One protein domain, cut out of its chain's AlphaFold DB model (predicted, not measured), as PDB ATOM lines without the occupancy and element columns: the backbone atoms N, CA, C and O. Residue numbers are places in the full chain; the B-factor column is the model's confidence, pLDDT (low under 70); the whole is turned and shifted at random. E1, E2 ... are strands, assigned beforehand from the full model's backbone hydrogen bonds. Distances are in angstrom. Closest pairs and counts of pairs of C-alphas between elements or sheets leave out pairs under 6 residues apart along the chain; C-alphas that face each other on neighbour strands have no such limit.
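AT A GLANCE: This is residues 93 to 166 of the 581 residues of an uncharacterized protein of Mycolicibacterium sp. (ex Dasyatis americana) (UniProt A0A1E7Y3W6). With little regular structure, this is a loop-rich body round a small, strongly twisted antiparallel sheet, E2 E1 E6, with a small hairpin, E4 and E5, near one end of E2; residues 155 to 160 stick out. The 74 printed residues hold six named strands, E1 to E6 in order, and no named helix: all strand, with under half, 29, in named elements. It is compact, radius of gyration of the C-alphas 12.2 A, spanning 34 by 31 by 23 A.

HOW THE PARTS SIT: E1, residues 98 to 107, bends by 68 degrees at residue 104 and forms an antiparallel hairpin with E2, residues 110 to 115; N 104 and O 112, 2.8 A apart, are within hydrogen-bond range. E3, residues 125 to 128, meets E1 only at a point, where C-alphas 99 and 125 face each other at 4.3 A. E4, residues 142 to 144, and E5, residues 150 to 152, form an antiparallel hairpin, with N 143 and O 151 within range at 2.8 A. E6, residues 163 to 165, is E1's antiparallel neighbour, with N 101 and O 164 within range at 2.9 A.

IN THESE COORDINATES: E1 runs 23.7 A from C-alpha 98 at (144.339, 172.739, 127.464), and E2 16.6 A. E6 ends at C-alpha 165, (148.358, 171.385, 131.652).

THE WHOLE: The printed part has no cut. The link E3 to E4 is long. Eighteen residues are under pLDDT 70, among them 154 to 160.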
ATOM      1  N   ASP A  93     134.639 171.349 119.092       41.22
ATOM      2  CA  ASP A  93     135.109 170.071 119.655       41.22
ATOM      3  C   ASP A  93     136.322 170.189 120.610       41.22
ATOM      4  O   ASP A  93     136.715 169.201 121.223       41.22
ATOM      5  N   ASN A  94     136.898 171.393 120.765       43.53
ATOM      6  CA  ASN A  94     138.107 171.663 121.560       43.53
ATOM      7  C   ASN A  94     137.879 172.573 122.792       43.53
ATOM      8  O   ASN A  94     138.832 173.133 123.331       43.53
ATOM      9  N   TYR A  95     136.638 172.789 123.230       43.72
ATOM     10  CA  TYR A  95     136.356 173.702 124.349       43.72
ATOM     11  C   TYR A  95     136.679 173.054 125.692       43.72
ATOM     12  O   TYR A  95     136.476 171.856 125.852       43.72
ATOM     13  N   GLY A  96     137.227 173.826 126.637       51.53
ATOM     14  CA  GLY A  96     137.775 173.295 127.889       51.53
ATOM     15  C   GLY A  96     139.053 172.459 127.727       51.53
ATOM     16  O   GLY A  96     139.538 171.926 128.721       51.53
ATOM     17  N   LEU A  97     139.606 172.344 126.511       60.28
ATOM     18  CA  LEU A  97     140.868 171.652 126.265       60.28
ATOM     19  C   LEU A  97     142.068 172.591 126.454       60.28
ATOM     20  O   LEU A  97     142.144 173.678 125.873       60.28
ATOM     21  N   PHE A  98     143.037 172.118 127.228       70.00
ATOM     22  CA  PHE A  98     144.339 172.739 127.464       70.00
ATOM     23  C   PHE A  98     145.415 171.870 126.811       70.00
ATOM     24  O   PHE A  98     145.215 170.663 126.679       70.00
ATOM     25  N   GLU A  99     146.551 172.441 126.395       80.75
ATOM     26  CA  GLU A  99     147.676 171.609 125.934       80.75
ATOM     27  C   GLU A  99     148.056 170.600 127.020       80.75
ATOM     28  O   GLU A  99     147.959 170.901 128.207       80.75
ATOM     29  N   LEU A 100     148.465 169.395 126.632       84.44
ATOM     30  CA  LEU A 100     148.918 168.383 127.577       84.44
ATOM     31  C   LEU A 100     150.451 168.367 127.607       84.44
ATOM     32  O   LEU A 100     151.096 168.217 126.571       84.44
ATOM     33  N   ASN A 101     151.032 168.496 128.798       86.00
ATOM     34  CA  ASN A 101     152.458 168.309 129.057       86.00
ATOM     35  C   ASN A 101     152.668 167.042 129.900       86.00
ATOM     36  O   ASN A 101     151.868 166.725 130.781       86.00
ATOM     37  N   VAL A 102     153.787 166.356 129.676       86.94
ATOM     38  CA  VAL A 102     154.245 165.220 130.489       86.94
ATOM     39  C   VAL A 102     155.538 165.603 131.196       86.94
ATOM     40  O   VAL A 102     156.400 166.242 130.590       86.94
ATOM     41  N   GLN A 103     155.696 165.226 132.463       84.75
ATOM     42  CA  GLN A 103     156.965 165.370 133.167       84.75
ATOM     43  C   GLN A 103     157.972 164.351 132.617       84.75
ATOM     44  O   GLN A 103     157.768 163.142 132.708       84.75
ATOM     45  N   THR A 104     159.070 164.846 132.056       82.06
ATOM     46  CA  THR A 104     160.143 164.044 131.449       82.06
ATOM     47  C   THR A 104     161.436 164.058 132.259       82.06
ATOM     48  O   THR A 104     162.348 163.280 131.982       82.06
ATOM     49  N   GLY A 105     161.520 164.897 133.294       79.31
ATOM     50  CA  GLY A 105     162.645 164.914 134.222       79.31
ATOM     51  C   GLY A 105     162.511 165.960 135.324       79.31
ATOM     52  O   GLY A 105     161.408 166.333 135.735       79.31
ATOM     53  N   GLY A 106     163.661 166.452 135.789       76.25
ATOM     54  CA  GLY A 106     163.752 167.430 136.873       76.25
ATOM     55  C   GLY A 106     163.746 166.809 138.274       76.25
ATOM     56  O   GLY A 106     163.953 165.607 138.440       76.25
ATOM     57  N   THR A 107     163.528 167.648 139.284       74.06
ATOM     58  CA  THR A 107     163.259 167.242 140.677       74.06
ATOM     59  C   THR A 107     161.816 167.588 141.050       74.06
ATOM     60  O   THR A 107     161.147 168.293 140.301       74.06
ATOM     61  N   GLU A 108     161.329 167.146 142.213       69.31
ATOM     62  CA  GLU A 108     160.008 167.559 142.731       69.31
ATOM     63  C   GLU A 108     159.884 169.093 142.857       69.31
ATOM     64  O   GLU A 108     158.827 169.656 142.600       69.31
ATOM     65  N   GLU A 109     160.983 169.778 143.191       70.00
ATOM     66  CA  GLU A 109     161.052 171.244 143.301       70.00
ATOM     67  C   GLU A 109     161.198 171.956 141.942       70.00
ATOM     68  O   GLU A 109     160.898 173.141 141.835       70.00
ATOM     69  N   ASN A 110     161.712 171.265 140.919       72.69
ATOM     70  CA  ASN A 110     161.984 171.809 139.585       72.69
ATOM     71  C   ASN A 110     161.678 170.748 138.506       72.69
ATOM     72  O   ASN A 110     162.613 170.184 137.923       72.69
ATOM     73  N   PRO A 111     160.396 170.422 138.258       77.56
ATOM     74  CA  PRO A 111     159.999 169.436 137.256       77.56
ATOM     75  C   PRO A 111     160.261 169.950 135.833       77.56
ATOM     76  O   PRO A 111     159.955 171.095 135.500       77.56
ATOM     77  N   VAL A 112     160.796 169.083 134.971       79.88
ATOM     78  CA  VAL A 112     160.959 169.363 133.537       79.88
ATOM     79  C   VAL A 112     159.789 168.736 132.793       79.88
ATOM     80  O   VAL A 112     159.585 167.524 132.867       79.88
ATOM     81  N   TYR A 113     159.042 169.569 132.072       84.31
ATOM     82  CA  TYR A 113     157.897 169.164 131.260       84.31
ATOM     83  C   TYR A 113     158.218 169.190 129.764       84.31
ATOM     84  O   TYR A 113     159.058 169.960 129.297       84.31
ATOM     85  N   SER A 114     157.515 168.368 128.993       84.94
ATOM     86  CA  SER A 114     157.584 168.345 127.530       84.94
ATOM     87  C   SER A 114     156.187 168.144 126.925       84.94
ATOM     88  O   SER A 114     155.367 167.472 127.554       84.94
ATOM     89  N   PRO A 115     155.894 168.688 125.725       85.75
ATOM     90  CA  PRO A 115     154.584 168.529 125.093       85.75
ATOM     91  C   PRO A 115     154.236 167.062 124.843       85.75
ATOM     92  O   PRO A 115     155.039 166.325 124.269       85.75
ATOM     93  N   ALA A 116     153.026 166.662 125.223       87.25
ATOM     94  CA  ALA A 116     152.451 165.377 124.862       87.25
ATOM     95  C   ALA A 116     152.031 165.390 123.387       87.25
ATOM     96  O   ALA A 116     151.340 166.303 122.924       87.25
ATOM     97  N   LEU A 117     152.436 164.361 122.652       88.81
ATOM     98  CA  LEU A 117     152.217 164.214 121.217       88.81
ATOM     99  C   LEU A 117     151.461 162.915 120.899       88.81
ATOM    100  O   LEU A 117     151.593 161.921 121.614       88.81
ATOM    101  N   ASP A 118     150.695 162.904 119.805       89.00
ATOM    102  CA  ASP A 118     150.136 161.678 119.224       89.00
ATOM    103  C   ASP A 118     151.214 160.883 118.461       89.00
ATOM    104  O   ASP A 118     152.312 161.372 118.187       89.00
ATOM    105  N   ALA A 119     150.881 159.661 118.034       87.31
ATOM    106  CA  ALA A 119     151.772 158.788 117.257       87.31
ATOM    107  C   ALA A 119     152.190 159.341 115.867       87.31
ATOM    108  O   ALA A 119     152.848 158.639 115.097       87.31
ATOM    109  N   LYS A 120     151.781 160.567 115.509       87.75
ATOM    110  CA  LYS A 120     152.140 161.282 114.275       87.75
ATOM    111  C   LYS A 120     152.878 162.601 114.561       87.75
ATOM    112  O   LYS A 120     153.264 163.273 113.609       87.75
ATOM    113  N   GLY A 121     153.057 162.980 115.831       84.31
ATOM    114  CA  GLY A 121     153.718 164.217 116.254       84.31
ATOM    115  C   GLY A 121     152.796 165.434 116.415       84.31
ATOM    116  O   GLY A 121     153.297 166.548 116.551       84.31
ATOM    117  N   ASN A 122     151.469 165.262 116.403       85.62
ATOM    118  CA  ASN A 122     150.527 166.350 116.699       85.62
ATOM    119  C   ASN A 122     150.428 166.569 118.213       85.62
ATOM    120  O   ASN A 122     150.435 165.590 118.955       85.62
ATOM    121  N   ARG A 123     150.262 167.815 118.678       84.50
ATOM    122  CA  ARG A 123     150.016 168.103 120.103       84.50
ATOM    123  C   ARG A 123     148.712 167.467 120.583       84.50
ATOM    124  O   ARG A 123     147.695 167.535 119.891       84.50
ATOM    125  N   LEU A 124     148.759 166.879 121.772       82.31
ATOM    126  CA  LEU A 124     147.591 166.413 122.508       82.31
ATOM    127  C   LEU A 124     147.094 167.503 123.458       82.31
ATOM    128  O   LEU A 124     147.861 168.337 123.942       82.31
ATOM    129  N   TYR A 125     145.792 167.468 123.719       81.75
ATOM    130  CA  TYR A 125     145.097 168.398 124.595       81.75
ATOM    131  C   TYR A 125     144.164 167.610 125.526       81.75
ATOM    132  O   TYR A 125     143.663 166.553 125.135       81.75
ATOM    133  N   ALA A 126     143.935 168.109 126.740       78.31
ATOM    134  CA  ALA A 126     143.137 167.450 127.777       78.31
ATOM    135  C   ALA A 126     142.173 168.427 128.469       78.31
ATOM    136  O   ALA A 126     142.461 169.620 128.583       78.31
ATOM    137  N   TYR A 127     141.041 167.904 128.946       74.94
ATOM    138  CA  TYR A 127     140.148 168.601 129.879       74.94
ATOM    139  C   TYR A 127     140.798 168.700 131.259       74.94
ATOM    140  O   TYR A 127     141.638 167.865 131.579       74.94
ATOM    141  N   LEU A 128     140.387 169.657 132.095       71.50
ATOM    142  CA  LEU A 128     140.776 169.685 133.511       71.50
ATOM    143  C   LEU A 128     139.669 169.110 134.405       71.50
ATOM    144  O   LEU A 128     138.487 169.189 134.063       71.50
ATOM    145  N   ASP A 129     140.051 168.527 135.542       68.06
ATOM    146  CA  ASP A 129     139.139 168.183 136.635       68.06
ATOM    147  C   ASP A 129     138.846 169.376 137.570       68.06
ATOM    148  O   ASP A 129     139.308 170.496 137.344       68.06
ATOM    149  N   GLU A 130     138.037 169.143 138.611       54.75
ATOM    150  CA  GLU A 130     137.632 170.167 139.591       54.75
ATOM    151  C   GLU A 130     138.815 170.732 140.406       54.75
ATOM    152  O   GLU A 130     138.727 171.854 140.904       54.75
ATOM    153  N   ASP A 131     139.926 169.992 140.493       58.91
ATOM    154  CA  ASP A 131     141.175 170.388 141.151       58.91
ATOM    155  C   ASP A 131     142.193 171.021 140.165       58.91
ATOM    156  O   ASP A 131     143.256 171.489 140.575       58.91
ATOM    157  N   GLY A 132     141.871 171.075 138.863       60.50
ATOM    158  CA  GLY A 132     142.687 171.685 137.807       60.50
ATOM    159  C   GLY A 132     143.681 170.747 137.103       60.50
ATOM    160  O   GLY A 132     144.502 171.223 136.312       60.50
ATOM    161  N   ASN A 133     143.630 169.434 137.347       70.44
ATOM    162  CA  ASN A 133     144.550 168.455 136.752       70.44
ATOM    163  C   ASN A 133     144.042 167.957 135.387       70.44
ATOM    164  O   ASN A 133     142.835 167.791 135.208       70.44
ATOM    165  N   PRO A 134     144.928 167.662 134.417       75.62
ATOM    166  CA  PRO A 134     144.517 167.176 133.102       75.62
ATOM    167  C   PRO A 134     143.960 165.741 133.139       75.62
ATOM    168  O   PRO A 134     144.659 164.786 133.480       75.62
ATOM    169  N   GLN A 135     142.718 165.572 132.688       77.19
ATOM    170  CA  GLN A 135     142.072 164.278 132.489       77.19
ATOM    171  C   GLN A 135     142.598 163.602 131.217       77.19
ATOM    172  O   GLN A 135     142.218 163.946 130.094       77.19
ATOM    173  N   VAL A 136     143.467 162.609 131.401       78.88
ATOM    174  CA  VAL A 136     144.051 161.802 130.323       78.88
ATOM    175  C   VAL A 136     143.319 160.462 130.210       78.88
ATOM    176  O   VAL A 136     143.276 159.693 131.166       78.88
ATOM    177  N   GLY A 137     142.741 160.183 129.037       75.94
ATOM    178  CA  GLY A 137     142.152 158.876 128.702       75.94
ATOM    179  C   GLY A 137     143.158 157.897 128.080       75.94
ATOM    180  O   GLY A 137     144.339 158.212 127.962       75.94
ATOM    181  N   ASP A 138     142.672 156.747 127.598       76.75
ATOM    182  CA  ASP A 138     143.450 155.596 127.072       76.75
ATOM    183  C   ASP A 138     144.295 155.860 125.790       76.75
ATOM    184  O   ASP A 138     144.662 154.934 125.058       76.75
ATOM    185  N   THR A 139     144.590 157.117 125.458       78.25
ATOM    186  CA  THR A 139     145.381 157.511 124.286       78.25
ATOM    187  C   THR A 139     146.872 157.324 124.556       78.25
ATOM    188  O   THR A 139     147.415 157.885 125.502       78.25
ATOM    189  N   ALA A 140     147.568 156.594 123.679       82.75
ATOM    190  CA  ALA A 140     149.023 156.469 123.740       82.75
ATOM    191  C   ALA A 140     149.707 157.833 123.530       82.75
ATOM    192  O   ALA A 140     149.567 158.447 122.469       82.75
ATOM    193  N   ILE A 141     150.456 158.277 124.541       86.00
ATOM    194  CA  ILE A 141     151.164 159.561 124.568       86.00
ATOM    195  C   ILE A 141     152.637 159.372 124.209       86.00
ATOM    196  O   ILE A 141     153.298 158.432 124.656       86.00
ATOM    197  N   TYR A 142     153.153 160.304 123.414       88.94
ATOM    198  CA  TYR A 142     154.537 160.354 122.970       88.94
ATOM    199  C   TYR A 142     155.183 161.682 123.371       88.94
ATOM    200  O   TYR A 142     154.501 162.695 123.505       88.94
ATOM    201  N   VAL A 143     156.504 161.692 123.508       89.50
ATOM    202  CA  VAL A 143     157.320 162.909 123.601       89.50
ATOM    203  C   VAL A 143     158.482 162.797 122.613       89.50
ATOM    204  O   VAL A 143     159.057 161.721 122.436       89.50
ATOM    205  N   ALA A 144     158.812 163.909 121.954       88.50
ATOM    206  CA  ALA A 144     159.983 164.008 121.092       88.50
ATOM    207  C   ALA A 144     161.283 164.056 121.919       88.50
ATOM    208  O   ALA A 144     161.388 164.856 122.848       88.50
ATOM    209  N   ASP A 145     162.265 163.222 121.573       84.94
ATOM    210  CA  ASP A 145     163.625 163.300 122.123       84.94
ATOM    211  C   ASP A 145     164.441 164.470 121.523       84.94
ATOM    212  O   ASP A 145     163.948 165.224 120.682       84.94
ATOM    213  N   GLU A 146     165.697 164.643 121.959       82.38
ATOM    214  CA  GLU A 146     166.593 165.715 121.478       82.38
ATOM    215  C   GLU A 146     166.870 165.649 119.960       82.38
ATOM    216  O   GLU A 146     167.148 166.678 119.341       82.38
ATOM    217  N   ASP A 147     166.754 164.461 119.354       84.69
ATOM    218  CA  ASP A 147     166.889 164.216 117.912       84.69
ATOM    219  C   ASP A 147     165.538 164.344 117.160       84.69
ATOM    220  O   ASP A 147     165.490 164.257 115.929       84.69
ATOM    221  N   GLY A 148     164.429 164.572 117.877       82.44
ATOM    222  CA  GLY A 148     163.077 164.740 117.339       82.44
ATOM    223  C   GLY A 148     162.276 163.445 117.138       82.44
ATOM    224  O   GLY A 148     161.208 163.486 116.524       82.44
ATOM    225  N   ASN A 149     162.747 162.294 117.629       89.06
ATOM    226  CA  ASN A 149     162.034 161.019 117.505       89.06
ATOM    227  C   ASN A 149     160.947 160.886 118.579       89.06
ATOM    228  O   ASN A 149     161.159 161.206 119.746       89.06
ATOM    229  N   LEU A 150     159.786 160.348 118.201       89.00
ATOM    230  CA  LEU A 150     158.661 160.142 119.115       89.00
ATOM    231  C   LEU A 150     158.882 158.904 119.996       89.00
ATOM    232  O   LEU A 150     158.717 157.766 119.551       89.00
ATOM    233  N   THR A 151     159.210 159.132 121.264       88.00
ATOM    234  CA  THR A 151     159.300 158.099 122.304       88.00
ATOM    235  C   THR A 151     157.959 157.977 123.028       88.00
ATOM    236  O   THR A 151     157.358 158.986 123.385       88.00
ATOM    237  N   GLN A 152     157.438 156.760 123.214       86.19
ATOM    238  CA  GLN A 152     156.152 156.556 123.894       86.19
ATOM    239  C   GLN A 152     156.341 156.633 125.413       86.19
ATOM    240  O   GLN A 152     157.088 155.828 125.976       86.19
ATOM    241  N   VAL A 153     155.648 157.557 126.082       82.19
ATOM    242  CA  VAL A 153     155.724 157.714 127.541       82.19
ATOM    243  C   VAL A 153     154.676 156.825 128.201       82.19
ATOM    244  O   VAL A 153     153.601 157.265 128.600       82.19
ATOM    245  N   ASN A 154     155.004 155.539 128.300       63.91
ATOM    246  CA  ASN A 154     154.258 154.598 129.127       63.91
ATOM    247  C   ASN A 154     154.773 154.689 130.568       63.91
ATOM    248  O   ASN A 154     155.910 154.300 130.831       63.91
ATOM    249  N   GLY A 155     153.934 155.152 131.493       60.53
ATOM    250  CA  GLY A 155     154.065 154.741 132.890       60.53
ATOM    251  C   GLY A 155     153.405 153.378 133.084       60.53
ATOM    252  O   GLY A 155     152.371 153.102 132.474       60.53
ATOM    253  N   ASP A 156     154.002 152.527 133.913       58.53
ATOM    254  CA  ASP A 156     153.355 151.299 134.385       58.53
ATOM    255  C   ASP A 156     152.251 151.641 135.408       58.53
ATOM    256  O   ASP A 156     152.263 152.719 136.001       58.53
ATOM    257  N   GLU A 157     151.331 150.710 135.688       58.88
ATOM    258  CA  GLU A 157     150.239 150.908 136.668       58.88
ATOM    259  C   GLU A 157     150.732 151.308 138.078       58.88
ATOM    260  O   GLU A 157     149.997 151.941 138.835       58.88
ATOM    261  N   GLU A 158     151.977 150.970 138.436       57.75
ATOM    262  CA  GLU A 158     152.607 151.358 139.709       57.75
ATOM    263  C   GLU A 158     153.222 152.773 139.693       57.75
ATOM    264  O   GLU A 158     153.471 153.332 140.760       57.75
ATOM    265  N   ASN A 159     153.499 153.347 138.515       65.38
ATOM    266  CA  ASN A 159     154.118 154.666 138.331       65.38
ATOM    267  C   ASN A 159     153.578 155.341 137.044       65.38
ATOM    268  O   ASN A 159     154.291 155.383 136.034       65.38
ATOM    269  N   PRO A 160     152.333 155.862 137.046       69.31
ATOM    270  CA  PRO A 160     151.828 156.679 135.943       69.31
ATOM    271  C   PRO A 160     152.687 157.949 135.783       69.31
ATOM    272  O   PRO A 160     153.206 158.460 136.778       69.31
ATOM    273  N   PRO A 161     152.857 158.484 134.561       76.69
ATOM    274  CA  PRO A 161     153.689 159.660 134.356       76.69
ATOM    275  C   PRO A 161     152.936 160.916 134.814       76.69
ATOM    276  O   PRO A 161     151.740 161.057 134.553       76.69
ATOM    277  N   THR A 162     153.623 161.845 135.480       81.06
ATOM    278  CA  THR A 162     153.004 163.104 135.914       81.06
ATOM    279  C   THR A 162     152.583 163.923 134.698       81.06
ATOM    280  O   THR A 162     153.419 164.294 133.869       81.06
ATOM    281  N   TYR A 163     151.296 164.243 134.606       81.88
ATOM    282  CA  TYR A 163     150.766 165.161 133.609       81.88
ATOM    283  C   TYR A 163     150.572 166.552 134.208       81.88
ATOM    284  O   TYR A 163     150.180 166.693 135.362       81.88
ATOM    285  N   ALA A 164     150.790 167.575 133.391       76.94
ATOM    286  CA  ALA A 164     150.394 168.945 133.681       76.94
ATOM    287  C   ALA A 164     149.623 169.507 132.487       76.94
ATOM    288  O   ALA A 164     149.838 169.092 131.344       76.94
ATOM    289  N   SER A 165     148.755 170.487 132.730       70.50
ATOM    290  CA  SER A 165     148.358 171.385 131.652       70.50
ATOM    291  C   SER A 165     149.613 172.101 131.140       70.50
ATOM    292  O   SER A 165     150.447 172.586 131.910       70.50
ATOM    293  N   GLY A 166     149.792 172.092 129.822       53.16
ATOM    294  CA  GLY A 166     150.901 172.729 129.134       53.16
ATOM    295  C   GLY A 166     150.941 174.191 129.526       53.16
ATOM    296  O   GLY A 166     149.940 174.882 129.341       53.16
TER     297      GLY A 166